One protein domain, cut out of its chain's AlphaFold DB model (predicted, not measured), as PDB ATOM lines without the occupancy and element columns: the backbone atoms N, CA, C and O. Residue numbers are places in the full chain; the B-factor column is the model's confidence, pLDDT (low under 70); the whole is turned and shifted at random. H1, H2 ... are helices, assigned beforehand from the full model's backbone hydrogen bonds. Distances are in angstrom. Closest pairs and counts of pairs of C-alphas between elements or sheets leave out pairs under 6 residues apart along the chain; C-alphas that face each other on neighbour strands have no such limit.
ATOM      1  N   TRP A  83     262.767 276.190 163.741       92.31
ATOM      2  CA  TRP A  83     261.873 276.068 164.899       92.31
ATOM      3  C   TRP A  83     260.904 274.881 164.791       92.31
ATOM      4  O   TRP A  83     260.604 274.218 165.787       92.31
ATOM      5  N   ALA A  84     260.446 274.568 163.577       93.38
ATOM      6  CA  ALA A  84     259.600 273.407 163.319       93.38
ATOM      7  C   ALA A  84     260.336 272.084 163.605       93.38
ATOM      8  O   ALA A  84     259.782 271.200 164.251       93.38
ATOM      9  N   GLN A  85     261.602 271.961 163.192       92.31
ATOM     10  CA  GLN A  85     262.417 270.766 163.439       92.31
ATOM     11  C   GLN A  85     262.732 270.585 164.927       92.31
ATOM     12  O   GLN A  85     262.613 269.477 165.457       92.31
ATOM     13  N   ALA A  86     263.089 271.673 165.616       92.88
ATOM     14  CA  ALA A  86     263.375 271.647 167.048       92.88
ATOM     15  C   ALA A  86     262.140 271.224 167.862       92.88
ATOM     16  O   ALA A  86     262.204 270.293 168.667       92.88
ATOM     17  N   SER A  87     260.991 271.856 167.604       94.25
ATOM     18  CA  SER A  87     259.737 271.537 168.299       94.25
ATOM     19  C   SER A  87     259.241 270.121 168.004       94.25
ATOM     20  O   SER A  87     258.785 269.434 168.919       94.25
ATOM     21  N   TYR A  88     259.366 269.653 166.760       95.69
ATOM     22  CA  TYR A  88     259.037 268.279 166.391       95.69
ATOM     23  C   TYR A  88     259.885 267.267 167.171       95.69
ATOM     24  O   TYR A  88     259.335 266.377 167.818       95.69
ATOM     25  N   THR A  89     261.209 267.444 167.180       94.12
ATOM     26  CA  THR A  89     262.143 266.535 167.868       94.12
ATOM     27  C   THR A  89     261.873 266.490 169.371       94.12
ATOM     28  O   THR A  89     261.809 265.411 169.956       94.12
ATOM     29  N   PHE A  90     261.629 267.649 169.992       94.19
ATOM     30  CA  PHE A  90     261.307 267.715 171.415       94.19
ATOM     31  C   PHE A  90     259.994 266.997 171.748       94.19
ATOM     32  O   PHE A  90     259.927 266.254 172.723       94.19
ATOM     33  N   ARG A  91     258.953 267.165 170.920       95.75
ATOM     34  CA  ARG A  91     257.675 266.456 171.095       95.75
ATOM     35  C   ARG A  91     257.843 264.946 170.975       95.75
ATOM     36  O   ARG A  91     257.292 264.219 171.794       95.75
ATOM     37  N   GLN A  92     258.607 264.480 169.988       94.62
ATOM     38  CA  GLN A  92     258.896 263.054 169.821       94.62
ATOM     39  C   GLN A  92     259.643 262.489 171.032       94.62
ATOM     40  O   GLN A  92     259.248 261.459 171.570       94.62
ATOM     41  N   PHE A  93     260.665 263.196 171.523       93.44
ATOM     42  CA  PHE A  93     261.379 262.789 172.731       93.44
ATOM     43  C   PHE A  93     260.460 262.760 173.959       93.44
ATOM     44  O   PHE A  93     260.436 261.765 174.673       93.44
ATOM     45  N   ALA A  94     259.652 263.800 174.174       94.62
ATOM     46  CA  ALA A  94     258.722 263.870 175.302       94.62
ATOM     47  C   ALA A  94     257.679 262.737 175.286       94.62
ATOM     48  O   ALA A  94     257.278 262.261 176.343       94.62
ATOM     49  N   GLN A  95     257.268 262.279 174.100       95.38
ATOM     50  CA  GLN A  95     256.380 261.125 173.947       95.38
ATOM     51  C   GLN A  95     257.084 259.794 174.241       95.38
ATOM     52  O   GLN A  95     256.457 258.880 174.762       95.38
ATOM     53  N   GLN A  96     258.376 259.672 173.928       92.50
ATOM     54  CA  GLN A  96     259.139 258.425 174.077       92.50
ATOM     55  C   GLN A  96     259.781 258.254 175.462       92.50
ATOM     56  O   GLN A  96     259.852 257.137 175.970       92.50
ATOM     57  N   ALA A  97     260.196 259.350 176.098       92.44
ATOM     58  CA  ALA A  97     260.860 259.383 177.398       92.44
ATOM     59  C   ALA A  97     260.135 258.651 178.551       92.44
ATOM     60  O   ALA A  97     260.838 258.027 179.353       92.44
ATOM     61  N   PRO A  98     258.788 258.670 178.684       95.12
ATOM     62  CA  PRO A  98     258.115 257.945 179.764       95.12
ATOM     63  C   PRO A  98     258.125 256.419 179.579       95.12
ATOM     64  O   PRO A  98     257.821 255.684 180.519       95.12
ATOM     65  N   HIS A  99     258.463 255.908 178.392       94.62
ATOM     66  CA  HIS A  99     258.449 254.474 178.125       94.62
ATOM     67  C   HIS A  99     259.769 253.804 178.531       94.62
ATOM     68  O   HIS A  99     260.842 254.131 178.035       94.62
ATOM     69  N   VAL A 100     259.695 252.776 179.380       93.00
ATOM     70  CA  VAL A 100     260.871 252.006 179.844       93.00
ATOM     71  C   VAL A 100     261.594 251.300 178.686       93.00
ATOM     72  O   VAL A 100     262.815 251.146 178.705       93.00
ATOM     73  N   SER A 101     260.856 250.894 177.648       93.12
ATOM     74  CA  SER A 101     261.412 250.260 176.447       93.12
ATOM     75  C   SER A 101     262.382 251.168 175.684       93.12
ATOM     76  O   SER A 101     263.348 250.665 175.117       93.12
ATOM     77  N   PHE A 102     262.173 252.488 175.710       91.81
ATOM     78  CA  PHE A 102     263.077 253.465 175.103       91.81
ATOM     79  C   PHE A 102     264.457 253.432 175.777       91.81
ATOM     80  O   PHE A 102     265.475 253.267 175.108       91.81
ATOM     81  N   TRP A 103     264.485 253.484 177.110       93.62
ATOM     82  CA  TRP A 103     265.722 253.442 177.894       93.62
ATOM     83  C   TRP A 103     266.427 252.088 177.821       93.62
ATOM     84  O   TRP A 103     267.651 252.038 177.711       93.62
ATOM     85  N   ARG A 104     265.668 250.985 177.819       94.06
ATOM     86  CA  ARG A 104     266.234 249.644 177.618       94.06
ATOM     87  C   ARG A 104     266.922 249.536 176.260       94.06
ATOM     88  O   ARG A 104     268.070 249.113 176.199       94.06
ATOM     89  N   LYS A 105     266.257 249.993 175.195       93.44
ATOM     90  CA  LYS A 105     266.821 250.003 173.842       93.44
ATOM     91  C   LYS A 105     268.088 250.856 173.760       93.44
ATOM     92  O   LYS A 105     269.039 250.434 173.118       93.44
ATOM     93  N   LEU A 106     268.121 252.011 174.429       92.56
ATOM     94  CA  LEU A 106     269.294 252.895 174.488       92.56
ATOM     95  C   LEU A 106     270.505 252.233 175.173       92.56
ATOM     96  O   LEU A 106     271.653 252.470 174.791       92.56
ATOM     97  N   TYR A 107     270.247 251.415 176.196       93.56
ATOM     98  CA  TYR A 107     271.283 250.664 176.897       93.56
ATOM     99  C   TYR A 107     271.782 249.476 176.065       93.56
ATOM    100  O   TYR A 107     272.986 249.334 175.862       93.56
ATOM    101  N   GLU A 108     270.864 248.667 175.528       94.88
ATOM    102  CA  GLU A 108     271.175 247.492 174.703       94.88
ATOM    103  C   GLU A 108     271.886 247.863 173.394       94.88
ATOM    104  O   GLU A 108     272.795 247.155 172.967       94.88
ATOM    105  N   SER A 109     271.526 248.994 172.775       92.88
ATOM    106  CA  SER A 109     272.185 249.487 171.559       92.88
ATOM    107  C   SER A 109     273.571 250.089 171.816       92.88
ATOM    108  O   SER A 109     274.317 250.341 170.870       92.88
ATOM    109  N   GLY A 110     273.924 250.363 173.078       92.94
ATOM    110  CA  GLY A 110     275.157 251.062 173.450       92.94
ATOM    111  C   GLY A 110     275.172 252.556 173.097       92.94
ATOM    112  O   GLY A 110     276.187 253.230 173.295       92.94
ATOM    113  N   GLU A 111     274.060 253.099 172.601       93.19
ATOM    114  CA  GLU A 111     273.952 254.476 172.113       93.19
ATOM    115  C   GLU A 111     274.069 255.519 173.238       93.19
ATOM    116  O   GLU A 111     274.475 256.660 172.998       93.19
ATOM    117  N   TYR A 112     273.850 255.107 174.491       93.81
ATOM    118  CA  TYR A 112     274.082 255.935 175.678       93.81
ATOM    119  C   TYR A 112     275.498 256.549 175.729       93.81
ATOM    120  O   TYR A 112     275.670 257.645 176.258       93.81
ATOM    121  N   LYS A 113     276.515 255.895 175.142       95.44
ATOM    122  CA  LYS A 113     277.889 256.428 175.071       95.44
ATOM    123  C   LYS A 113     277.966 257.699 174.227       95.44
ATOM    124  O   LYS A 113     278.641 258.654 174.598       95.44
ATOM    125  N   ARG A 114     277.249 257.721 173.101       94.12
ATOM    126  CA  ARG A 114     277.170 258.888 172.216       94.12
ATOM    127  C   ARG A 114     276.390 260.017 172.883       94.12
ATOM    128  O   ARG A 114     276.816 261.163 172.825       94.12
ATOM    129  N   TRP A 115     275.301 259.681 173.572       93.69
ATOM    130  CA  TRP A 115     274.532 260.644 174.364       93.69
ATOM    131  C   TRP A 115     275.368 261.274 175.476       93.69
ATOM    132  O   TRP A 115     275.285 262.478 175.689       93.69
ATOM    133  N   LEU A 116     276.207 260.484 176.149       95.12
ATOM    134  CA  LEU A 116     277.122 260.990 177.167       95.12
ATOM    135  C   LEU A 116     278.127 261.982 176.574       95.12
ATOM    136  O   LEU A 116     278.326 263.058 177.132       95.12
ATOM    137  N   LEU A 117     278.726 261.646 175.428       96.38
ATOM    138  CA  LEU A 117     279.641 262.551 174.736       96.38
ATOM    139  C   LEU A 117     278.941 263.862 174.351       96.38
ATOM    140  O   LEU A 117     279.467 264.938 174.618       96.38
ATOM    141  N   TYR A 118     277.720 263.777 173.820       94.69
ATOM    142  CA  TYR A 118     276.909 264.952 173.503       94.69
ATOM    143  C   TYR A 118     276.502 265.761 174.731       94.69
ATOM    144  O   TYR A 118     276.431 266.982 174.649       94.69
ATOM    145  N   ALA A 119     276.281 265.129 175.882       95.88
ATOM    146  CA  ALA A 119     276.020 265.849 177.123       95.88
ATOM    147  C   ALA A 119     277.247 266.662 177.569       95.88
ATOM    148  O   ALA A 119     277.105 267.814 177.979       95.88
ATOM    149  N   VAL A 120     278.452 266.096 177.438       97.50
ATOM    150  CA  VAL A 120     279.711 266.806 177.722       97.50
ATOM    151  C   VAL A 120     279.920 267.960 176.740       97.50
ATOM    152  O   VAL A 120     280.254 269.069 177.157       97.50
ATOM    153  N   GLU A 121     279.673 267.734 175.451       94.06
ATOM    154  CA  GLU A 121     279.758 268.774 174.422       94.06
ATOM    155  C   GLU A 121     278.758 269.912 174.678       94.06
ATOM    156  O   GLU A 121     279.138 271.086 174.702       94.06
ATOM    157  N   ALA A 122     277.497 269.580 174.967       95.00
ATOM    158  CA  ALA A 122     276.458 270.549 175.305       95.00
ATOM    159  C   ALA A 122     276.813 271.354 176.563       95.00
ATOM    160  O   ALA A 122     276.600 272.569 176.598       95.00
ATOM    161  N   TYR A 123     277.404 270.712 177.576       96.12
ATOM    162  CA  TYR A 123     277.910 271.396 178.766       96.12
ATOM    163  C   TYR A 123     279.038 272.381 178.426       96.12
ATOM    164  O   TYR A 123     279.050 273.510 178.923       96.12
ATOM    165  N   GLY A 124     279.953 271.997 177.532       94.81
ATOM    166  CA  GLY A 124     281.001 272.881 177.022       94.81
ATOM    167  C   GLY A 124     280.433 274.118 176.320       94.81
ATOM    168  O   GLY A 124     280.785 275.246 176.672       94.81
ATOM    169  N   ILE A 125     279.495 273.929 175.387       93.81
ATOM    170  CA  ILE A 125     278.829 275.028 174.667       93.81
ATOM    171  C   ILE A 125     278.062 275.934 175.637       93.81
ATOM    172  O   ILE A 125     278.127 277.160 175.519       93.81
ATOM    173  N   PHE A 126     277.388 275.361 176.637       94.06
ATOM    174  CA  PHE A 126     276.702 276.124 177.677       94.06
ATOM    175  C   PHE A 126     277.663 277.055 178.432       94.06
ATOM    176  O   PHE A 126     277.374 278.241 178.592       94.06
ATOM    177  N   LYS A 127     278.845 276.562 178.825       92.69
ATOM    178  CA  LYS A 127     279.871 277.383 179.490       92.69
ATOM    179  C   LYS A 127     280.432 278.483 178.595       92.69
ATOM    180  O   LYS A 127     280.645 279.594 179.079       92.69
ATOM    181  N   ILE A 128     280.610 278.222 177.302       91.81
ATOM    182  CA  ILE A 128     280.970 279.265 176.331       91.81
ATOM    183  C   ILE A 128     279.867 280.335 176.272       91.81
ATOM    184  O   ILE A 128     280.161 281.529 176.317       91.81
ATOM    185  N   GLY A 129     278.596 279.925 176.262       91.06
ATOM    186  CA  GLY A 129     277.449 280.831 176.355       91.06
ATOM    187  C   GLY A 129     277.481 281.701 177.615       91.06
ATOM    188  O   GLY A 129     277.286 282.913 177.528       91.06
ATOM    189  N   GLU A 130     277.813 281.128 178.775       90.81
ATOM    190  CA  GLU A 130     277.997 281.886 180.020       90.81
ATOM    191  C   GLU A 130     279.169 282.880 179.950       90.81
ATOM    192  O   GLU A 130     279.084 283.955 180.547       90.81
ATOM    193  N   MET A 131     280.263 282.558 179.250       90.38
ATOM    194  CA  MET A 131     281.376 283.500 179.034       90.38
ATOM    195  C   MET A 131     280.942 284.677 178.158       90.38
ATOM    196  O   MET A 131     281.238 285.828 178.481       90.38
ATOM    197  N   VAL A 132     280.200 284.407 177.079       90.06
ATOM    198  CA  VAL A 132     279.666 285.442 176.180       90.06
ATOM    199  C   VAL A 132     278.638 286.314 176.902       90.06
ATOM    200  O   VAL A 132     278.731 287.539 176.844       90.06
ATOM    201  N   GLY A 133     277.699 285.704 177.632       88.62
ATOM    202  CA  GLY A 133     276.659 286.410 178.385       88.62
ATOM    203  C   GLY A 133     277.227 287.301 179.490       88.62
ATOM    204  O   GLY A 133     276.780 288.432 179.665       88.62
ATOM    205  N   ARG A 134     278.274 286.838 180.185       88.75
ATOM    206  CA  ARG A 134     278.997 287.639 181.188       88.75
ATOM    207  C   ARG A 134     280.062 288.558 180.585       88.75
ATOM    208  O   ARG A 134     280.630 289.372 181.307       88.75
ATOM    209  N   ARG A 135     280.338 288.438 179.280       89.44
ATOM    210  CA  ARG A 135     281.385 289.167 178.536       89.44
ATOM    211  C   ARG A 135     282.761 289.064 179.214       89.44
ATOM    212  O   ARG A 135     283.548 290.006 179.167       89.44
ATOM    213  N   HIS A 136     283.039 287.929 179.859       83.88
ATOM    214  CA  HIS A 136     284.259 287.696 180.628       83.88
ATOM    215  C   HIS A 136     284.737 286.249 180.485       83.88
ATOM    216  O   HIS A 136     283.937 285.317 180.566       83.88
ATOM    217  N   ILE A 137     286.044 286.074 180.272       82.12
ATOM    218  CA  ILE A 137     286.648 284.774 179.941       82.12
ATOM    219  C   ILE A 137     287.086 284.013 181.207       82.12
ATOM    220  O   ILE A 137     286.961 282.792 181.245       82.12
ATOM    221  N   VAL A 138     287.556 284.700 182.262       77.88
ATOM    222  CA  VAL A 138     288.170 284.049 183.442       77.88
ATOM    223  C   VAL A 138     287.712 284.679 184.760       77.88
ATOM    224  O   VAL A 138     288.123 285.784 185.065       77.88
ATOM    225  N   GLY A 139     286.939 283.966 185.586       68.44
ATOM    226  CA  GLY A 139     286.613 284.389 186.966       68.44
ATOM    227  C   GLY A 139     285.685 285.612 187.078       68.44
ATOM    228  O   GLY A 139     285.344 286.234 186.080       68.44
ATOM    229  N   TYR A 140     285.222 285.947 188.282       59.41
ATOM    230  CA  TYR A 140     284.627 287.264 188.559       59.41
ATOM    231  C   TYR A 140     285.754 288.222 188.939       59.41
ATOM    232  O   TYR A 140     286.713 287.794 189.580       59.41
ATOM    233  N   LYS A 141     285.653 289.507 188.576       60.72
ATOM    234  CA  LYS A 141     286.532 290.510 189.183       60.72
ATOM    235  C   LYS A 141     286.197 290.559 190.668       60.72
ATOM    236  O   LYS A 141     285.089 290.947 191.029       60.72
ATOM    237  N   LEU A 142     287.114 290.093 191.504       64.06
ATOM    238  CA  LEU A 142     287.072 290.422 192.915       64.06
ATOM    239  C   LEU A 142     287.462 291.895 192.992       64.06
ATOM    240  O   LEU A 142     288.492 292.291 192.455       64.06
ATOM    241  N   ASP A 143     286.611 292.729 193.578       60.16
ATOM    242  CA  ASP A 143     287.014 294.087 193.916       60.16
ATOM    243  C   ASP A 143     288.034 293.978 195.061       60.16
ATOM    244  O   ASP A 143     287.669 293.945 196.240       60.16
ATOM    245  N   GLU A 144     289.330 293.900 194.732       61.00
ATOM    246  CA  GLU A 144     290.421 293.928 195.720       61.00
ATOM    247  C   GLU A 144     290.274 295.114 196.698       61.00
ATOM    248  O   GLU A 144     290.645 295.005 197.866       61.00
ATOM    249  N   SER A 145     289.648 296.217 196.265       59.75
ATOM    250  CA  SER A 145     289.391 297.414 197.078       59.75
ATOM    251  C   SER A 145     288.526 297.166 198.320       59.75
ATOM    252  O   SER A 145     288.671 297.889 199.302       59.75
ATOM    253  N   ARG A 146     287.658 296.143 198.324       57.88
ATOM    254  CA  ARG A 146     286.913 295.722 199.527       57.88
ATOM    255  C   ARG A 146     287.651 294.683 200.364       57.88
ATOM    256  O   ARG A 146     287.360 294.553 201.547       57.88
ATOM    257  N   THR A 147     288.596 293.960 199.772       58.47
ATOM    258  CA  THR A 147     289.309 292.866 200.446       58.47
ATOM    259  C   THR A 147     290.397 293.414 201.374       58.47
ATOM    260  O   THR A 147     290.535 292.941 202.494       58.47
ATOM    261  N   HIS A 148     291.069 294.502 200.980       56.47
ATOM    262  CA  HIS A 148     292.030 295.223 201.831       56.47
ATOM    263  C   HIS A 148     291.399 296.022 202.986       56.47
ATOM    264  O   HIS A 148     292.121 296.502 203.850       56.47
ATOM    265  N   ALA A 149     290.075 296.198 203.008       60.38
ATOM    266  CA  ALA A 149     289.372 296.868 204.105       60.38
ATOM    267  C   ALA A 149     288.983 295.908 205.248       60.38
ATOM    268  O   ALA A 149     288.426 296.347 206.251       60.38
ATOM    269  N   LEU A 150     289.225 294.601 205.076       59.47
ATOM    270  CA  LEU A 150     288.806 293.533 205.990       59.47
ATOM    271  C   LEU A 150     289.985 292.709 206.550       59.47
ATOM    272  O   LEU A 150     289.751 291.723 207.247       59.47
ATOM    273  N   THR A 151     291.225 293.115 206.265       49.47
ATOM    274  CA  THR A 151     292.479 292.606 206.856       49.47
ATOM    275  C   THR A 151     293.224 293.747 207.511       49.47
ATOM    276  O   THR A 151     293.661 293.576 208.667       49.47
TER     277      THR A 151
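This is residues 83 to 151 of the 151 residues of an uncharacterized protein of Rhodotorula sp. JG-1b (UniProt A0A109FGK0). The long helix H3 and the shorter H1 are the arms of an open V, with H2 set crosswise at its corner; beyond the far end of H3 a thin tail, residues 140 to 151 with tiny H4, sticks out. The printed part has 69 residues with four named helices, H1 to H4 in chain order, and no named strand: all helix. It is extended, with a radius of gyration of the C-alphas of 20.9 A and spans of 61 by 29 by 19 A.

H3, residues 112 to 134, is close to but not clearly touching H2, residues 100 to 108, about perpendicular at 79 degrees; their closest C-alphas, of Tyr 112 and Leu 106, are 5.8 A apart. H1, residues 83 to 96, is likewise close to but not clearly touching H2, about perpendicular at 82 degrees; their closest C-alphas, of Gln 96 and Phe 102, are 6.4 A apart. H1 and H3 are apart, and H4, residues 144 to 147, is apart from H1, H2 and H3. In H1, H2 and H3 every O i to N i+4 pair is within hydrogen-bond range; H4 is too short for one.

H3 is 32.6 A long, from C-alpha 112 at (274.082, 255.935, 175.678) to C-alpha 134 at (278.997, 287.639, 181.188). H1 is 20.1 A long, beginning at (261.873, 276.068, 164.899); H2 is 12.4 A and H4 5.0 A.

The farthest C-alphas, of Ser 101 and Ala 149, are 61.0 A apart. The printed part has no cut and no long link. Residues 139 to 151 have pLDDT under 70.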